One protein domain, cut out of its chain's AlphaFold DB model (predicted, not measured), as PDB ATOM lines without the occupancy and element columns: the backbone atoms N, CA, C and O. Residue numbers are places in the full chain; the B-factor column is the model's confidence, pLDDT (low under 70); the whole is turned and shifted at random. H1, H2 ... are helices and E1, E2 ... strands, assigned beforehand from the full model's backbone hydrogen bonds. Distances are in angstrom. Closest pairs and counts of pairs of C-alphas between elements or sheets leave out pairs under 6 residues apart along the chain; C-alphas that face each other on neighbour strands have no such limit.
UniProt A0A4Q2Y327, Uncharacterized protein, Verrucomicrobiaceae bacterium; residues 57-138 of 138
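This is residues 57 to 138 of the 138 residues of an uncharacterized protein of Verrucomicrobiaceae bacterium (UniProt A0A4Q2Y327). A small ribbon of two strands, E1 and E2, with the short helix H1 in the loop that joins them, runs beside a longer helical hairpin made of H2 and H3. H1 packs on H3, the longest helix, and the ribbon lies near residues 87 to 93 of H2. The printed part has 82 residues with two named strands and three named helices in the order E1, H1, E2, H2, H3; the sheet, E1 - E2, is antiparallel and the class is mostly helix. The whole is compact, with a radius of gyration of the C-alphas of 13.4 A, yet elongated, spanning 41 by 24 by 15 A.

E1, residues 66 to 69, and E2, residues 82 to 85, are antiparallel neighbours at 152 degrees, with N 68 and O 83 at 3.0 A and N 83 and O 68 at 2.8 A, within hydrogen-bond range. The closest C-alphas of E1 and H2, residues 87 to 103, are those of Ser 66 and Leu 87, 6.9 A apart. H2 and H3, residues 111 to 136, form a helical hairpin and touch, H3 with residues 121 to 133 alone; the C-alphas of Ala 100 and Ala 121 are closest, at 5.9 A. They run opposite ways at a shallow tilt of 34 degrees, only just short of steep. H1, residues 71 to 75, touches residues 118 to 122 of H3 alone; the closest C-alphas, of Phe 72 and Leu 118, are 5.9 A apart. Both strands are apart from H3. In H1, H2 and H3 every O i to N i+4 pair is within hydrogen-bond range.

E1 begins at C-alpha 66, (77.969, 164.937, 110.902), and measures 10.4 A; E2 measures 10.0 A and H1 5.9 A. H2 runs 24.5 A. H3 runs 37.1 A to C-alpha 136 at (82.716, 153.417, 96.167).

The C-alphas farthest apart, of Arg 108 and Asn 138, are 42.4 A apart. The printed part has no cut, and no link is long. Its mean pLDDT is 87.5; residues 106 and 138 are under 70.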
ATOM      1  N   CYS A  57      86.344 163.381 107.306       92.31
ATOM      2  CA  CYS A  57      85.632 162.117 107.381       92.31
ATOM      3  C   CYS A  57      86.615 161.006 107.763       92.31
ATOM      4  O   CYS A  57      87.598 160.790 107.053       92.31
ATOM      5  N   ARG A  58      86.317 160.276 108.841       92.81
ATOM      6  CA  ARG A  58      87.162 159.198 109.372       92.81
ATOM      7  C   ARG A  58      87.548 158.162 108.317       92.81
ATOM      8  O   ARG A  58      88.644 157.621 108.377       92.81
ATOM      9  N   TYR A  59      86.639 157.865 107.390       94.31
ATOM     10  CA  TYR A  59      86.816 156.759 106.450       94.31
ATOM     11  C   TYR A  59      87.381 157.198 105.098       94.31
ATOM     12  O   TYR A  59      88.297 156.558 104.600       94.31
ATOM     13  N   CYS A  60      86.865 158.281 104.505       94.69
ATOM     14  CA  CYS A  60      87.257 158.702 103.151       94.69
ATOM     15  C   CYS A  60      88.035 160.026 103.098       94.69
ATOM     16  O   CYS A  60      88.338 160.511 102.016       94.69
ATOM     17  N   GLY A  61      88.292 160.678 104.237       93.38
ATOM     18  CA  GLY A  61      89.018 161.954 104.294       93.38
ATOM     19  C   GLY A  61      88.265 163.177 103.750       93.38
ATOM     20  O   GLY A  61      88.783 164.284 103.831       93.38
ATOM     21  N   GLY A  62      87.046 163.016 103.223       91.19
ATOM     22  CA  GLY A  62      86.222 164.119 102.711       91.19
ATOM     23  C   GLY A  62      85.710 165.078 103.794       91.19
ATOM     24  O   GLY A  62      85.903 164.852 104.989       91.19
ATOM     25  N   TYR A  63      85.011 166.141 103.389       89.88
ATOM     26  CA  TYR A  63      84.402 167.082 104.337       89.88
ATOM     27  C   TYR A  63      83.292 166.400 105.159       89.88
ATOM     28  O   TYR A  63      82.409 165.758 104.577       89.88
ATOM     29  N   PRO A  64      83.329 166.493 106.500       87.06
ATOM     30  CA  PRO A  64      82.296 165.911 107.339       87.06
ATOM     31  C   PRO A  64      81.018 166.753 107.290       87.06
ATOM     32  O   PRO A  64      81.069 167.974 107.174       87.06
ATOM     33  N   CYS A  65      79.867 166.093 107.396       81.25
ATOM     34  CA  CYS A  65      78.571 166.757 107.572       81.25
ATOM     35  C   CYS A  65      77.910 166.387 108.905       81.25
ATOM     36  O   CYS A  65      76.924 167.006 109.294       81.25
ATOM     37  N   SER A  66      78.419 165.357 109.584       76.88
ATOM     38  CA  SER A  66      77.969 164.937 110.902       76.88
ATOM     39  C   SER A  66      79.159 164.506 111.756       76.88
ATOM     40  O   SER A  66      80.166 163.989 111.263       76.88
ATOM     41  N   GLY A  67      79.037 164.754 113.056       76.19
ATOM     42  CA  GLY A  67      79.920 164.233 114.088       76.19
ATOM     43  C   GLY A  67      79.091 163.482 115.107       76.19
ATOM     44  O   GLY A  67      77.972 163.889 115.413       76.19
ATOM     45  N   GLY A  68      79.621 162.379 115.614       75.56
ATOM     46  CA  GLY A  68      78.957 161.633 116.667       75.56
ATOM     47  C   GLY A  68      79.936 160.817 117.484       75.56
ATOM     48  O   GLY A  68      81.003 160.419 117.011       75.56
ATOM     49  N   THR A  69      79.549 160.554 118.722       79.75
ATOM     50  CA  THR A  69      80.259 159.633 119.594       79.75
ATOM     51  C   THR A  69      80.212 158.220 119.021       79.75
ATOM     52  O   THR A  69      79.152 157.732 118.624       79.75
ATOM     53  N   ASN A  70      81.356 157.538 118.999       81.50
ATOM     54  CA  ASN A  70      81.419 156.122 118.681       81.50
ATOM     55  C   ASN A  70      80.569 155.323 119.679       81.50
ATOM     56  O   ASN A  70      80.875 155.253 120.872       81.50
ATOM     57  N   ILE A  71      79.500 154.715 119.178       82.25
ATOM     58  CA  ILE A  71      78.479 154.074 120.005       82.25
ATOM     59  C   ILE A  71      78.983 152.800 120.697       82.25
ATOM     60  O   ILE A  71      78.462 152.438 121.748       82.25
ATOM     61  N   PHE A  72      79.996 152.123 120.148       86.12
ATOM     62  CA  PHE A  72      80.525 150.871 120.699       86.12
ATOM     63  C   PHE A  72      81.246 151.049 122.047       86.12
ATOM     64  O   PHE A  72      80.811 150.424 123.017       86.12
ATOM     65  N   PRO A  73      82.276 151.911 122.179       81.62
ATOM     66  CA  PRO A  73      82.899 152.195 123.466       81.62
ATOM     67  C   PRO A  73      81.908 152.839 124.432       81.62
ATOM     68  O   PRO A  73      81.887 152.438 125.591       81.62
ATOM     69  N   LEU A  74      81.024 153.725 123.954       80.44
ATOM     70  CA  LEU A  74      79.975 154.317 124.788       80.44
ATOM     71  C   LEU A  74      79.070 153.238 125.412       80.44
ATOM     72  O   LEU A  74      78.821 153.255 126.613       80.44
ATOM     73  N   SER A  75      78.634 152.255 124.620       79.00
ATOM     74  CA  SER A  75      77.788 151.147 125.094       79.00
ATOM     75  C   SER A  75      78.548 150.141 125.964       79.00
ATOM     76  O   SER A  75      77.946 149.449 126.779       79.00
ATOM     77  N   GLY A  76      79.867 150.040 125.784       75.88
ATOM     78  CA  GLY A  76      80.748 149.156 126.549       75.88
ATOM     79  C   GLY A  76      81.330 149.780 127.821       75.88
ATOM     80  O   GLY A  76      82.127 149.121 128.486       75.88
ATOM     81  N   GLY A  77      80.982 151.032 128.145       73.00
ATOM     82  CA  GLY A  77      81.521 151.766 129.297       73.00
ATOM     83  C   GLY A  77      82.982 152.212 129.142       73.00
ATOM     84  O   GLY A  77      83.652 152.478 130.137       73.00
ATOM     85  N   ALA A  78      83.498 152.256 127.913       76.56
ATOM     86  CA  ALA A  78      84.827 152.769 127.598       76.56
ATOM     87  C   ALA A  78      84.775 154.257 127.221       76.56
ATOM     88  O   ALA A  78      83.715 154.791 126.897       76.56
ATOM     89  N   VAL A  79      85.939 154.920 127.237       76.44
ATOM     90  CA  VAL A  79      86.045 156.342 126.884       76.44
ATOM     91  C   VAL A  79      85.546 156.552 125.445       76.44
ATOM     92  O   VAL A  79      86.078 155.930 124.519       76.44
ATOM     93  N   PRO A  80      84.530 157.402 125.243       70.44
ATOM     94  CA  PRO A  80      83.968 157.632 123.927       70.44
ATOM     95  C   PRO A  80      84.928 158.408 123.020       70.44
ATOM     96  O   PRO A  80      85.529 159.402 123.415       70.44
ATOM     97  N   GLU A  81      85.035 157.968 121.767       80.31
ATOM     98  CA  GLU A  81      85.779 158.661 120.712       80.31
ATOM     99  C   GLU A  81      84.800 159.436 119.822       80.31
ATOM    100  O   GLU A  81      83.813 158.865 119.349       80.31
ATOM    101  N   TYR A  82      85.076 160.713 119.546       79.62
ATOM    102  CA  TYR A  82      84.297 161.495 118.583       79.62
ATOM    103  C   TYR A  82      84.684 161.130 117.145       79.62
ATOM    104  O   TYR A  82      85.864 161.107 116.789       79.62
ATOM    105  N   ARG A  83      83.692 160.863 116.292       86.12
ATOM    106  CA  ARG A  83      83.893 160.473 114.892       86.12
ATOM    107  C   ARG A  83      83.177 161.429 113.954       86.12
ATOM    108  O   ARG A  83      81.953 161.525 113.958       86.12
ATOM    109  N   TRP A  84      83.961 162.089 113.110       89.44
ATOM    110  CA  TRP A  84      83.474 162.946 112.035       89.44
ATOM    111  C   TRP A  84      83.305 162.137 110.755       89.44
ATOM    112  O   TRP A  84      84.203 161.393 110.357       89.44
ATOM    113  N   MET A  85      82.156 162.262 110.099       92.75
ATOM    114  CA  MET A  85      81.820 161.502 108.898       92.75
ATOM    115  C   MET A  85      81.138 162.399 107.862       92.75
ATOM    116  O   MET A  85      80.381 163.313 108.190       92.75
ATOM    117  N   CYS A  86      81.419 162.149 106.582       93.00
ATOM    118  CA  CYS A  86      80.606 162.703 105.499       93.00
ATOM    119  C   CYS A  86      79.269 161.951 105.413       93.00
ATOM    120  O   CYS A  86      79.158 160.834 105.920       93.00
ATOM    121  N   LEU A  87      78.279 162.522 104.719       91.50
ATOM    122  CA  LEU A  87      76.907 161.998 104.706       91.50
ATOM    123  C   LEU A  87      76.843 160.534 104.264       91.50
ATOM    124  O   LEU A  87      76.260 159.701 104.951       91.50
ATOM    125  N   SER A  88      77.508 160.214 103.152       94.00
ATOM    126  CA  SER A  88      77.545 158.855 102.606       94.00
ATOM    127  C   SER A  88      78.153 157.856 103.596       94.00
ATOM    128  O   SER A  88      77.584 156.790 103.816       94.00
ATOM    129  N   CYS A  89      79.267 158.211 104.245       95.06
ATOM    130  CA  CYS A  89      79.890 157.325 105.226       95.06
ATOM    131  C   CYS A  89      79.054 157.206 106.506       95.06
ATOM    132  O   CYS A  89      78.973 156.120 107.066       95.06
ATOM    133  N   ALA A  90      78.417 158.292 106.954       93.31
ATOM    134  CA  ALA A  90      77.559 158.282 108.133       93.31
ATOM    135  C   ALA A  90      76.329 157.386 107.926       93.31
ATOM    136  O   ALA A  90      76.010 156.571 108.789       93.31
ATOM    137  N   MET A  91      75.664 157.490 106.772       92.94
ATOM    138  CA  MET A  91      74.501 156.659 106.444       92.94
ATOM    139  C   MET A  91      74.851 155.167 106.424       92.94
ATOM    140  O   MET A  91      74.139 154.367 107.038       92.94
ATOM    141  N   GLU A  92      75.953 154.790 105.771       95.75
ATOM    142  CA  GLU A  92      76.383 153.389 105.728       95.75
ATOM    143  C   GLU A  92      76.810 152.900 107.118       95.75
ATOM    144  O   GLU A  92      76.349 151.851 107.571       95.75
ATOM    145  N   TYR A  93      77.606 153.690 107.847       94.25
ATOM    146  CA  TYR A  93      78.031 153.361 109.207       94.25
ATOM    147  C   TYR A  93      76.829 153.111 110.121       94.25
ATOM    148  O   TYR A  93      76.743 152.057 110.749       94.25
ATOM    149  N   HIS A  94      75.856 154.028 110.157       92.31
ATOM    150  CA  HIS A  94      74.671 153.878 111.002       92.31
ATOM    151  C   HIS A  94      73.789 152.699 110.579       92.31
ATOM    152  O   HIS A  94      73.231 152.021 111.443       92.31
ATOM    153  N   THR A  95      73.707 152.400 109.280       93.88
ATOM    154  CA  THR A  95      73.016 151.201 108.780       93.88
ATOM    155  C   THR A  95      73.661 149.928 109.328       93.88
ATOM    156  O   THR A  95      72.967 149.039 109.827       93.88
ATOM    157  N   ARG A  96      74.996 149.855 109.313       94.00
ATOM    158  CA  ARG A  96      75.754 148.688 109.791       94.00
ATOM    159  C   ARG A  96      75.740 148.550 111.303       94.00
ATOM    160  O   ARG A  96      75.531 147.449 111.806       94.00
ATOM    161  N   VAL A  97      75.883 149.660 112.017       92.25
ATOM    162  CA  VAL A  97      75.707 149.723 113.471       92.25
ATOM    163  C   VAL A  97      74.336 149.178 113.857       92.25
ATOM    164  O   VAL A  97      74.246 148.282 114.692       92.25
ATOM    165  N   ARG A  98      73.263 149.660 113.215       91.12
ATOM    166  CA  ARG A  98      71.900 149.201 113.501       91.12
ATOM    167  C   ARG A  98      71.752 147.697 113.281       91.12
ATOM    168  O   ARG A  98      71.207 147.021 114.148       91.12
ATOM    169  N   ALA A  99      72.269 147.178 112.166       90.44
ATOM    170  CA  ALA A  99      72.241 145.747 111.872       90.44
ATOM    171  C   ALA A  99      72.986 144.919 112.935       90.44
ATOM    172  O   ALA A  99      72.464 143.901 113.390       90.44
ATOM    173  N   ALA A 100      74.159 145.380 113.379       89.69
ATOM    174  CA  ALA A 100      74.925 144.717 114.430       89.69
ATOM    175  C   ALA A 100      74.154 144.675 115.760       89.69
ATOM    176  O   ALA A 100      74.052 143.618 116.378       89.69
ATOM    177  N   PHE A 101      73.547 145.793 116.174       87.19
ATOM    178  CA  PHE A 101      72.742 145.846 117.400       87.19
ATOM    179  C   PHE A 101      71.489 144.977 117.338       87.19
ATOM    180  O   PHE A 101      71.181 144.293 118.313       87.19
ATOM    181  N   SER A 102      70.790 144.940 116.202       86.44
ATOM    182  CA  SER A 102      69.638 144.050 116.027       86.44
ATOM    183  C   SER A 102      70.017 142.576 116.204       86.44
ATOM    184  O   SER A 102      69.276 141.842 116.859       86.44
ATOM    185  N   GLY A 103      71.192 142.161 115.717       78.88
ATOM    186  CA  GLY A 103      71.707 140.797 115.882       78.88
ATOM    187  C   GLY A 103      72.075 140.408 117.319       78.88
ATOM    188  O   GLY A 103      72.218 139.225 117.606       78.88
ATOM    189  N   MET A 104      72.201 141.375 118.235       79.75
ATOM    190  CA  MET A 104      72.525 141.127 119.647       79.75
ATOM    191  C   MET A 104      71.283 140.985 120.545       79.75
ATOM    192  O   MET A 104      71.403 140.638 121.722       79.75
ATOM    193  N   THR A 105      70.080 141.250 120.023       74.25
ATOM    194  CA  THR A 105      68.834 141.176 120.803       74.25
ATOM    195  C   THR A 105      68.357 139.729 120.994       74.25
ATOM    196  O   THR A 105      68.486 138.899 120.104       74.25
ATOM    197  N   GLY A 106      67.799 139.411 122.171       68.75
ATOM    198  CA  GLY A 106      67.171 138.106 122.454       68.75
ATOM    199  C   GLY A 106      68.027 137.089 123.221       68.75
ATOM    200  O   GLY A 106      67.505 136.061 123.653       68.75
ATOM    201  N   HIS A 107      69.305 137.378 123.477       71.25
ATOM    202  CA  HIS A 107      70.188 136.493 124.238       71.25
ATOM    203  C   HIS A 107      70.351 136.957 125.694       71.25
ATOM    204  O   HIS A 107      70.627 138.125 125.967       71.25
ATOM    205  N   ARG A 108      70.231 136.028 126.655       80.19
ATOM    206  CA  ARG A 108      70.664 136.262 128.044       80.19
ATOM    207  C   ARG A 108      72.187 136.195 128.100       80.19
ATOM    208  O   ARG A 108      72.762 135.123 128.252       80.19
ATOM    209  N   LEU A 109      72.816 137.351 127.947       83.12
ATOM    210  CA  LEU A 109      74.265 137.504 127.959       83.12
ATOM    211  C   LEU A 109      74.723 138.036 129.316       83.12
ATOM    212  O   LEU A 109      74.097 138.923 129.894       83.12
ATOM    213  N   THR A 110      75.839 137.513 129.808       87.50
ATOM    214  CA  THR A 110      76.589 138.137 130.906       87.50
ATOM    215  C   THR A 110      77.212 139.458 130.441       87.50
ATOM    216  O   THR A 110      77.439 139.652 129.246       87.50
ATOM    217  N   ALA A 111      77.560 140.350 131.373       84.50
ATOM    218  CA  ALA A 111      78.204 141.627 131.040       84.50
ATOM    219  C   ALA A 111      79.497 141.446 130.214       84.50
ATOM    220  O   ALA A 111      79.733 142.169 129.251       84.50
ATOM    221  N   VAL A 112      80.306 140.426 130.532       87.25
ATOM    222  CA  VAL A 112      81.536 140.107 129.785       87.25
ATOM    223  C   VAL A 112      81.223 139.711 128.340       87.25
ATOM    224  O   VAL A 112      81.900 140.158 127.417       87.25
ATOM    225  N   GLN A 113      80.175 138.913 128.129       88.56
ATOM    226  CA  GLN A 113      79.745 138.512 126.787       88.56
ATOM    227  C   GLN A 113      79.173 139.690 125.994       88.56
ATOM    228  O   GLN A 113      79.439 139.797 124.801       88.56
ATOM    229  N   GLN A 114      78.442 140.601 126.643       85.94
ATOM    230  CA  GLN A 114      77.950 141.824 126.002       85.94
ATOM    231  C   GLN A 114      79.108 142.702 125.516       85.94
ATOM    232  O   GLN A 114      79.123 143.108 124.357       85.94
ATOM    233  N   VAL A 115      80.114 142.941 126.362       87.19
ATOM    234  CA  VAL A 115      81.302 143.722 125.979       87.19
ATOM    235  C   VAL A 115      82.079 143.039 124.851       87.19
ATOM    236  O   VAL A 115      82.530 143.716 123.927       87.19
ATOM    237  N   ALA A 116      82.224 141.711 124.889       88.75
ATOM    238  CA  ALA A 116      82.886 140.963 123.823       88.75
ATOM    239  C   ALA A 116      82.153 141.109 122.477       88.75
ATOM    240  O   ALA A 116      82.791 141.422 121.472       88.75
ATOM    241  N   LEU A 117      80.823 140.978 122.474       90.06
ATOM    242  CA  LEU A 117      80.001 141.148 121.272       90.06
ATOM    243  C   LEU A 117      80.051 142.577 120.728       90.06
ATOM    244  O   LEU A 117      80.164 142.763 119.520       90.06
ATOM    245  N   LEU A 118      80.033 143.591 121.599       90.38
ATOM    246  CA  LEU A 118      80.176 144.989 121.182       90.38
ATOM    247  C   LEU A 118      81.521 145.243 120.488       90.38
ATOM    248  O   LEU A 118      81.561 145.928 119.467       90.38
ATOM    249  N   ARG A 119      82.615 144.667 121.003       90.31
ATOM    250  CA  ARG A 119      83.949 144.781 120.389       90.31
ATOM    251  C   ARG A 119      84.022 144.075 119.038       90.31
ATOM    252  O   ARG A 119      84.582 144.618 118.091       90.31
ATOM    253  N   GLU A 120      83.456 142.876 118.935       92.38
ATOM    254  CA  GLU A 120      83.411 142.133 117.672       92.38
ATOM    255  C   GLU A 120      82.564 142.856 116.613       92.38
ATOM    256  O   GLU A 120      82.966 142.970 115.447       92.38
ATOM    257  N   ALA A 121      81.420 143.403 117.028       92.44
ATOM    258  CA  ALA A 121      80.569 144.233 116.192       92.44
ATOM    259  C   ALA A 121      81.317 145.476 115.694       92.44
ATOM    260  O   ALA A 121      81.268 145.770 114.500       92.44
ATOM    261  N   GLU A 122      82.062 146.161 116.568       93.44
ATOM    262  CA  GLU A 122      82.880 147.311 116.179       93.44
ATOM    263  C   GLU A 122      83.898 146.940 115.098       93.44
ATOM    264  O   GLU A 122      83.932 147.577 114.044       93.44
ATOM    265  N   VAL A 123      84.685 145.880 115.311       94.50
ATOM    266  CA  VAL A 123      85.685 145.410 114.334       94.50
ATOM    267  C   VAL A 123      85.031 145.089 112.990       94.50
ATOM    268  O   VAL A 123      85.568 145.429 111.931       94.50
ATOM    269  N   THR A 124      83.856 144.463 113.018       94.94
ATOM    270  CA  THR A 124      83.110 144.105 111.809       94.94
ATOM    271  C   THR A 124      82.623 145.338 111.053       94.94
ATOM    272  O   THR A 124      82.802 145.410 109.835       94.94
ATOM    273  N   VAL A 125      82.054 146.324 111.753       95.19
ATOM    274  CA  VAL A 125      81.614 147.591 111.149       95.19
ATOM    275  C   VAL A 125      82.804 148.364 110.578       95.19
ATOM    276  O   VAL A 125      82.730 148.845 109.450       95.19
ATOM    277  N   GLU A 126      83.921 148.439 111.299       95.50
ATOM    278  CA  GLU A 126      85.131 149.126 110.831       95.50
ATOM    279  C   GLU A 126      85.704 148.498 109.558       95.50
ATOM    280  O   GLU A 126      86.052 149.215 108.615       95.50
ATOM    281  N   ARG A 127      85.778 147.162 109.499       97.00
ATOM    282  CA  ARG A 127      86.211 146.446 108.292       97.00
ATOM    283  C   ARG A 127      85.285 146.749 107.118       97.00
ATOM    284  O   ARG A 127      85.771 147.128 106.054       97.00
ATOM    285  N   HIS A 128      83.972 146.655 107.336       97.19
ATOM    286  CA  HIS A 128      82.974 146.967 106.312       97.19
ATOM    287  C   HIS A 128      83.140 148.388 105.772       97.19
ATOM    288  O   HIS A 128      83.154 148.588 104.563       97.19
ATOM    289  N   MET A 129      83.309 149.385 106.644       97.06
ATOM    290  CA  MET A 129      83.439 150.779 106.213       97.06
ATOM    291  C   MET A 129      84.675 151.019 105.341       97.06
ATOM    292  O   MET A 129      84.598 151.770 104.368       97.06
ATOM    293  N   ARG A 130      85.802 150.359 105.642       96.38
ATOM    294  CA  ARG A 130      87.010 150.429 104.803       96.38
ATOM    295  C   ARG A 130      86.772 149.823 103.422       96.38
ATOM    296  O   ARG A 130      87.188 150.402 102.422       96.38
ATOM    297  N   GLU A 131      86.092 148.682 103.361       96.88
ATOM    298  CA  GLU A 131      85.739 148.030 102.097       96.88
ATOM    299  C   GLU A 131      84.743 148.859 101.285       96.88
ATOM    300  O   GLU A 131      84.945 149.045 100.089       96.88
ATOM    301  N   PHE A 132      83.713 149.403 101.934       96.88
ATOM    302  CA  PHE A 132      82.721 150.280 101.320       96.88
ATOM    303  C   PHE A 132      83.372 151.491 100.651       96.88
ATOM    304  O   PHE A 132      83.123 151.738  99.474       96.88
ATOM    305  N   VAL A 133      84.238 152.218 101.368       96.94
ATOM    306  CA  VAL A 133      84.949 153.374 100.799       96.94
ATOM    307  C   VAL A 133      85.829 152.944  99.631       96.94
ATOM    308  O   VAL A 133      85.762 153.558  98.571       96.94
ATOM    309  N   ARG A 134      86.581 151.844  99.780       95.69
ATOM    310  CA  ARG A 134      87.412 151.301  98.697       95.69
ATOM    311  C   ARG A 134      86.593 150.958  97.449       95.69
ATOM    312  O   ARG A 134      87.081 151.154  96.352       95.69
ATOM    313  N   MET A 135      85.387 150.411  97.597       94.56
ATOM    314  CA  MET A 135      84.542 150.034  96.456       94.56
ATOM    315  C   MET A 135      83.787 151.213  95.841       94.56
ATOM    316  O   MET A 135      83.493 151.173  94.657       94.56
ATOM    317  N   ARG A 136      83.434 152.225  96.636       92.75
ATOM    318  CA  ARG A 136      82.716 153.417  96.167       92.75
ATOM    319  C   ARG A 136      83.631 154.382  95.409       92.75
ATOM    320  O   ARG A 136      83.169 155.034  94.481       92.75
ATOM    321  N   ASP A 137      84.880 154.500  95.860       84.50
ATOM    322  CA  ASP A 137      85.842 155.492  95.365       84.50
ATOM    323  C   ASP A 137      86.818 154.917  94.309       84.50
ATOM    324  O   ASP A 137      87.666 155.657  93.810       84.50
ATOM    325  N   ASN A 138      86.698 153.622  93.976       68.69
ATOM    326  CA  ASN A 138      87.347 152.969  92.827       68.69
ATOM    327  C   ASN A 138      86.424 152.982  91.607       68.69
ATOM    328  O   ASN A 138      86.956 153.110  90.483       68.69
TER     329      ASN A 138